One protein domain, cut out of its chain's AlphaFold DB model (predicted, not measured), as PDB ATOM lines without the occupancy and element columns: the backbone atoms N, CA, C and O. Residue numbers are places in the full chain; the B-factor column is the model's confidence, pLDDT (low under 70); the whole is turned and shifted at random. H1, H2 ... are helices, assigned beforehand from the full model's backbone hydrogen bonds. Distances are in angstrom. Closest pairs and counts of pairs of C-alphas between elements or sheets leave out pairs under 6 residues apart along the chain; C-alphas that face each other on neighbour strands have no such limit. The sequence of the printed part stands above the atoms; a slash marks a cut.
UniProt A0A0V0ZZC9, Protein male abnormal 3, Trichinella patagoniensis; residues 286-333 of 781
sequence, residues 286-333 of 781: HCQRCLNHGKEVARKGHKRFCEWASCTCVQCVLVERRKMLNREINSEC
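AT A GLANCE: This is residues 286 to 333 of the 781 residues of the protein "Protein male abnormal 3" of Trichinella patagoniensis (UniProt A0A0V0ZZC9). A long helix, H2, reaches out like an arm from a small head, in which a long loop and the short helix H1 gather at the arm's first turns; residues 321 to 333 of H2 stick out. The 48 printed residues hold two named helices, H1 then H2, and no named strand: all helix. The whole is only just loose, close to compact, with a radius of gyration of the C-alphas of 11.8 A and spans of 34 by 24 by 14 A.

IN THESE COORDINATES: Find C-alpha 314 at (-18.755, 22.991, 44.743); from there H2, residues 314 to 333, runs 28.5 A to C-alpha 333 at (-18.896, -4.582, 51.793). H1, residues 288 to 291, begins at C-alpha 288 (-7.440, 17.087, 44.362).

HOW THE PARTS SIT: H2 touches H1 with residues 315 to 319 alone; their closest C-alphas, Arg 289 and Cys 316, are 5.6 A apart. In H2 every O i to N i+4 pair is within hydrogen-bond range; H1 is too short for such a pair.

THE WHOLE: The C-alphas farthest apart, of Gly 294 and Cys 333, are 35.2 A apart. Residues 292 to 313 form a long link. The printed part has no cut, and no printed residue is under 70 in pLDDT.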
ATOM      1  N   HIS A 286      -1.178  14.259  43.113       94.56
ATOM      2  CA  HIS A 286      -1.470  15.602  43.614       94.56
ATOM      3  C   HIS A 286      -2.735  15.649  44.492       94.56
ATOM      4  O   HIS A 286      -3.560  14.726  44.510       94.56
ATOM      5  N   CYS A 287      -2.867  16.705  45.292       94.12
ATOM      6  CA  CYS A 287      -4.035  16.960  46.124       94.12
ATOM      7  C   CYS A 287      -5.198  17.477  45.273       94.12
ATOM      8  O   CYS A 287      -5.146  18.589  44.763       94.12
ATOM      9  N   GLN A 288      -6.284  16.704  45.181       93.44
ATOM     10  CA  GLN A 288      -7.440  17.087  44.362       93.44
ATOM     11  C   GLN A 288      -8.086  18.414  44.790       93.44
ATOM     12  O   GLN A 288      -8.580  19.141  43.943       93.44
ATOM     13  N   ARG A 289      -8.079  18.739  46.091       94.88
ATOM     14  CA  ARG A 289      -8.624  20.017  46.579       94.88
ATOM     15  C   ARG A 289      -7.795  21.195  46.061       94.88
ATOM     16  O   ARG A 289      -8.372  22.153  45.583       94.88
ATOM     17  N   CYS A 290      -6.468  21.084  46.071       95.25
ATOM     18  CA  CYS A 290      -5.586  22.113  45.522       95.25
ATOM     19  C   CYS A 290      -5.701  22.242  44.009       95.25
ATOM     20  O   CYS A 290      -5.773  23.353  43.498       95.25
ATOM     21  N   LEU A 291      -5.804  21.108  43.312       94.69
ATOM     22  CA  LEU A 291      -6.003  21.092  41.865       94.69
ATOM     23  C   LEU A 291      -7.286  21.820  41.453       94.69
ATOM     24  O   LEU A 291      -7.281  22.551  40.473       94.69
ATOM     25  N   ASN A 292      -8.366  21.677  42.226       94.25
ATOM     26  CA  ASN A 292      -9.620  22.387  41.962       94.25
ATOM     27  C   ASN A 292      -9.494  23.920  42.089       94.25
ATOM     28  O   ASN A 292     -10.375  24.630  41.620       94.25
ATOM     29  N   HIS A 293      -8.430  24.414  42.728       95.88
ATOM     30  CA  HIS A 293      -8.111  25.833  42.884       95.88
ATOM     31  C   HIS A 293      -6.837  26.234  42.121       95.88
ATOM     32  O   HIS A 293      -6.241  27.265  42.413       95.88
ATOM     33  N   GLY A 294      -6.393  25.413  41.161       94.56
ATOM     34  CA  GLY A 294      -5.264  25.735  40.285       94.56
ATOM     35  C   GLY A 294      -3.871  25.547  40.895       94.56
ATOM     36  O   GLY A 294      -2.890  25.921  40.263       94.56
ATOM     37  N   LYS A 295      -3.739  24.951  42.091       94.50
ATOM     38  CA  LYS A 295      -2.431  24.705  42.728       94.50
ATOM     39  C   LYS A 295      -2.076  23.225  42.709       94.50
ATOM     40  O   LYS A 295      -2.752  22.382  43.305       94.50
ATOM     41  N   GLU A 296      -0.961  22.896  42.071       94.75
ATOM     42  CA  GLU A 296      -0.442  21.533  42.046       94.75
ATOM     43  C   GLU A 296       0.422  21.268  43.279       94.75
ATOM     44  O   GLU A 296       1.582  21.659  43.353       94.75
ATOM     45  N   VAL A 297      -0.146  20.592  44.280       92.75
ATOM     46  CA  VAL A 297       0.611  20.190  45.475       92.75
ATOM     47  C   VAL A 297       0.644  18.680  45.598       92.75
ATOM     48  O   VAL A 297      -0.395  18.012  45.552       92.75
ATOM     49  N   ALA A 298       1.839  18.119  45.781       93.56
ATOM     50  CA  ALA A 298       2.015  16.694  46.011       93.56
ATOM     51  C   ALA A 298       1.224  16.253  47.252       93.56
ATOM     52  O   ALA A 298       1.337  16.819  48.335       93.56
ATOM     53  N   ARG A 299       0.421  15.197  47.124       90.06
ATOM     54  CA  ARG A 299      -0.500  14.760  48.185       90.06
ATOM     55  C   ARG A 299       0.220  14.196  49.414       90.06
ATOM     56  O   ARG A 299      -0.353  14.170  50.506       90.06
ATOM     57  N   LYS A 300       1.449  13.700  49.251       90.25
ATOM     58  CA  LYS A 300       2.229  13.073  50.324       90.25
ATOM     59  C   LYS A 300       2.592  14.127  51.378       90.25
ATOM     60  O   LYS A 300       3.292  15.076  51.075       90.25
ATOM     61  N   GLY A 301       2.089  13.969  52.605       88.06
ATOM     62  CA  GLY A 301       2.323  14.915  53.713       88.06
ATOM     63  C   GLY A 301       1.439  16.170  53.699       88.06
ATOM     64  O   GLY A 301       1.240  16.781  54.742       88.06
ATOM     65  N   HIS A 302       0.813  16.494  52.568       93.00
ATOM     66  CA  HIS A 302       0.081  17.744  52.375       93.00
ATOM     67  C   HIS A 302      -1.322  17.794  53.014       93.00
ATOM     68  O   HIS A 302      -1.848  18.873  53.244       93.00
ATOM     69  N   LYS A 303      -1.944  16.655  53.366       90.19
ATOM     70  CA  LYS A 303      -3.334  16.621  53.892       90.19
ATOM     71  C   LYS A 303      -3.583  17.589  55.062       90.19
ATOM     72  O   LYS A 303      -4.682  18.122  55.158       90.19
ATOM     73  N   ARG A 304      -2.606  17.747  55.961       90.12
ATOM     74  CA  ARG A 304      -2.714  18.593  57.164       90.12
ATOM     75  C   ARG A 304      -2.489  20.078  56.881       90.12
ATOM     76  O   ARG A 304      -3.039  20.901  57.588       90.12
ATOM     77  N   PHE A 305      -1.731  20.387  55.834       92.12
ATOM     78  CA  PHE A 305      -1.337  21.744  55.444       92.12
ATOM     79  C   PHE A 305      -2.055  22.185  54.163       92.12
ATOM     80  O   PHE A 305      -1.561  23.003  53.393       92.12
ATOM     81  N   CYS A 306      -3.191  21.554  53.872       93.75
ATOM     82  CA  CYS A 306      -3.977  21.860  52.696       93.75
ATOM     83  C   CYS A 306      -4.753  23.143  52.961       93.75
ATOM     84  O   CYS A 306      -5.690  23.143  53.750       93.75
ATOM     85  N   GLU A 307      -4.383  24.198  52.250       93.62
ATOM     86  CA  GLU A 307      -5.036  25.509  52.276       93.62
ATOM     87  C   GLU A 307      -6.551  25.405  52.023       93.62
ATOM     88  O   GLU A 307      -7.354  26.052  52.682       93.62
ATOM     89  N   TRP A 308      -6.966  24.460  51.170       95.44
ATOM     90  CA  TRP A 308      -8.379  24.183  50.871       95.44
ATOM     91  C   TRP A 308      -8.956  22.987  51.639       95.44
ATOM     92  O   TRP A 308      -9.906  22.342  51.180       95.44
ATOM     93  N   ALA A 309      -8.381  22.631  52.793       92.62
ATOM     94  CA  ALA A 309      -8.870  21.527  53.623       92.62
ATOM     95  C   ALA A 309     -10.330  21.730  54.053       92.62
ATOM     96  O   ALA A 309     -11.102  20.772  54.030       92.62
ATOM     97  N   SER A 310     -10.696  22.969  54.375       91.56
ATOM     98  CA  SER A 310     -12.036  23.405  54.782       91.56
ATOM     99  C   SER A 310     -12.824  24.087  53.660       91.56
ATOM    100  O   SER A 310     -13.934  24.549  53.897       91.56
ATOM    101  N   CYS A 311     -12.292  24.138  52.434       95.06
ATOM    102  CA  CYS A 311     -12.968  24.825  51.337       95.06
ATOM    103  C   CYS A 311     -14.353  24.222  51.047       95.06
ATOM    104  O   CYS A 311     -14.496  22.998  50.922       95.06
ATOM    105  N   THR A 312     -15.339  25.109  50.902       95.56
ATOM    106  CA  THR A 312     -16.764  24.827  50.677       95.56
ATOM    107  C   THR A 312     -17.195  25.000  49.220       95.56
ATOM    108  O   THR A 312     -18.374  24.848  48.910       95.56
ATOM    109  N   CYS A 313     -16.265  25.270  48.296       95.69
ATOM    110  CA  CYS A 313     -16.602  25.374  46.878       95.69
ATOM    111  C   CYS A 313     -17.191  24.053  46.351       95.69
ATOM    112  O   CYS A 313     -16.849  22.962  46.827       95.69
ATOM    113  N   VAL A 314     -18.032  24.141  45.316       94.88
ATOM    114  CA  VAL A 314     -18.755  22.991  44.743       94.88
ATOM    115  C   VAL A 314     -17.807  21.827  44.426       94.88
ATOM    116  O   VAL A 314     -18.067  20.684  44.799       94.88
ATOM    117  N   GLN A 315     -16.653  22.112  43.819       94.81
ATOM    118  CA  GLN A 315     -15.681  21.084  43.443       94.81
ATOM    119  C   GLN A 315     -15.055  20.386  44.664       94.81
ATOM    120  O   GLN A 315     -14.880  19.164  44.668       94.81
ATOM    121  N   CYS A 316     -14.739  21.125  45.730       94.19
ATOM    122  CA  CYS A 316     -14.178  20.568  46.964       94.19
ATOM    123  C   CYS A 316     -15.220  19.784  47.779       94.19
ATOM    124  O   CYS A 316     -14.894  18.713  48.304       94.19
ATOM    125  N   VAL A 317     -16.475  20.241  47.810       94.75
ATOM    126  CA  VAL A 317     -17.602  19.517  48.423       94.75
ATOM    127  C   VAL A 317     -17.849  18.191  47.705       94.75
ATOM    128  O   VAL A 317     -17.968  17.154  48.357       94.75
ATOM    129  N   LEU A 318     -17.832  18.168  46.369       94.62
ATOM    130  CA  LEU A 318     -17.976  16.933  45.591       94.62
ATOM    131  C   LEU A 318     -16.833  15.942  45.842       94.62
ATOM    132  O   LEU A 318     -17.067  14.731  45.917       94.62
ATOM    133  N   VAL A 319     -15.599  16.428  46.014       93.81
ATOM    134  CA  VAL A 319     -14.456  15.584  46.391       93.81
ATOM    135  C   VAL A 319     -14.669  14.956  47.769       93.81
ATOM    136  O   VAL A 319     -14.344  13.779  47.949       93.81
ATOM    137  N   GLU A 320     -15.209  15.693  48.737       92.88
ATOM    138  CA  GLU A 320     -15.483  15.150  50.070       92.88
ATOM    139  C   GLU A 320     -16.667  14.179  50.066       92.88
ATOM    140  O   GLU A 320     -16.546  13.065  50.578       92.88
ATOM    141  N   ARG A 321     -17.755  14.521  49.368       91.19
ATOM    142  CA  ARG A 321     -18.920  13.647  49.183       91.19
ATOM    143  C   ARG A 321     -18.545  12.331  48.504       91.19
ATOM    144  O   ARG A 321     -18.944  11.262  48.957       91.19
ATOM    145  N   ARG A 322     -17.692  12.375  47.474       93.25
ATOM    146  CA  ARG A 322     -17.151  11.174  46.810       93.25
ATOM    147  C   ARG A 322     -16.342  10.301  47.768       93.25
ATOM    148  O   ARG A 322     -16.419   9.076  47.690       93.25
ATOM    149  N   LYS A 323     -15.538  10.896  48.657       90.81
ATOM    150  CA  LYS A 323     -14.789  10.124  49.663       90.81
ATOM    151  C   LYS A 323     -15.723   9.468  50.670       90.81
ATOM    152  O   LYS A 323     -15.460   8.328  51.028       90.81
ATOM    153  N   MET A 324     -16.773  10.165  51.103       88.75
ATOM    154  CA  MET A 324     -17.771   9.631  52.029       88.75
ATOM    155  C   MET A 324     -18.497   8.426  51.422       88.75
ATOM    156  O   MET A 324     -18.471   7.356  52.015       88.75
ATOM    157  N   LEU A 325     -18.994   8.545  50.186       89.44
ATOM    158  CA  LEU A 325     -19.635   7.429  49.477       89.44
ATOM    159  C   LEU A 325     -18.707   6.218  49.310       89.44
ATOM    160  O   LEU A 325     -19.121   5.084  49.507       89.44
ATOM    161  N   ASN A 326     -17.430   6.438  48.984       88.12
ATOM    162  CA  ASN A 326     -16.469   5.337  48.877       88.12
ATOM    163  C   ASN A 326     -16.158   4.673  50.227       88.12
ATOM    164  O   ASN A 326     -15.802   3.496  50.244       88.12
ATOM    165  N   ARG A 327     -16.242   5.412  51.342       92.69
ATOM    166  CA  ARG A 327     -16.135   4.813  52.679       92.69
ATOM    167  C   ARG A 327     -17.354   3.948  52.960       92.69
ATOM    168  O   ARG A 327     -17.149   2.805  53.341       92.69
ATOM    169  N   GLU A 328     -18.551   4.454  52.668       88.81
ATOM    170  CA  GLU A 328     -19.809   3.731  52.881       88.81
ATOM    171  C   GLU A 328     -19.855   2.410  52.104       88.81
ATOM    172  O   GLU A 328     -20.062   1.343  52.667       88.81
ATOM    173  N   ILE A 329     -19.518   2.447  50.812       86.44
ATOM    174  CA  ILE A 329     -19.470   1.241  49.969       86.44
ATOM    175  C   ILE A 329     -18.490   0.202  50.535       86.44
ATOM    176  O   ILE A 329     -18.733  -1.005  50.462       86.44
ATOM    177  N   ASN A 330     -17.361   0.652  51.087       83.06
ATOM    178  CA  ASN A 330     -16.380  -0.252  51.674       83.06
ATOM    179  C   ASN A 330     -16.864  -0.820  53.018       83.06
ATOM    180  O   ASN A 330     -16.700  -2.020  53.233       83.06
ATOM    181  N   SER A 331     -17.496  -0.015  53.881       86.19
ATOM    182  CA  SER A 331     -18.057  -0.483  55.156       86.19
ATOM    183  C   SER A 331     -19.237  -1.434  54.963       86.19
ATOM    184  O   SER A 331     -19.325  -2.447  55.655       86.19
ATOM    185  N   GLU A 332     -20.108  -1.185  53.986       80.00
ATOM    186  CA  GLU A 332     -21.191  -2.102  53.606       80.00
ATOM    187  C   GLU A 332     -20.644  -3.437  53.081       80.00
ATOM    188  O   GLU A 332     -21.154  -4.515  53.412       80.00
ATOM    189  N   CYS A 333     -19.563  -3.387  52.295       73.00
ATOM    190  CA  CYS A 333     -18.896  -4.582  51.793       73.00
ATOM    191  C   CYS A 333     -18.244  -5.394  52.922       73.00
ATOM    192  O   CYS A 333     -18.274  -6.624  52.871       73.00
TER     193      CYS A 333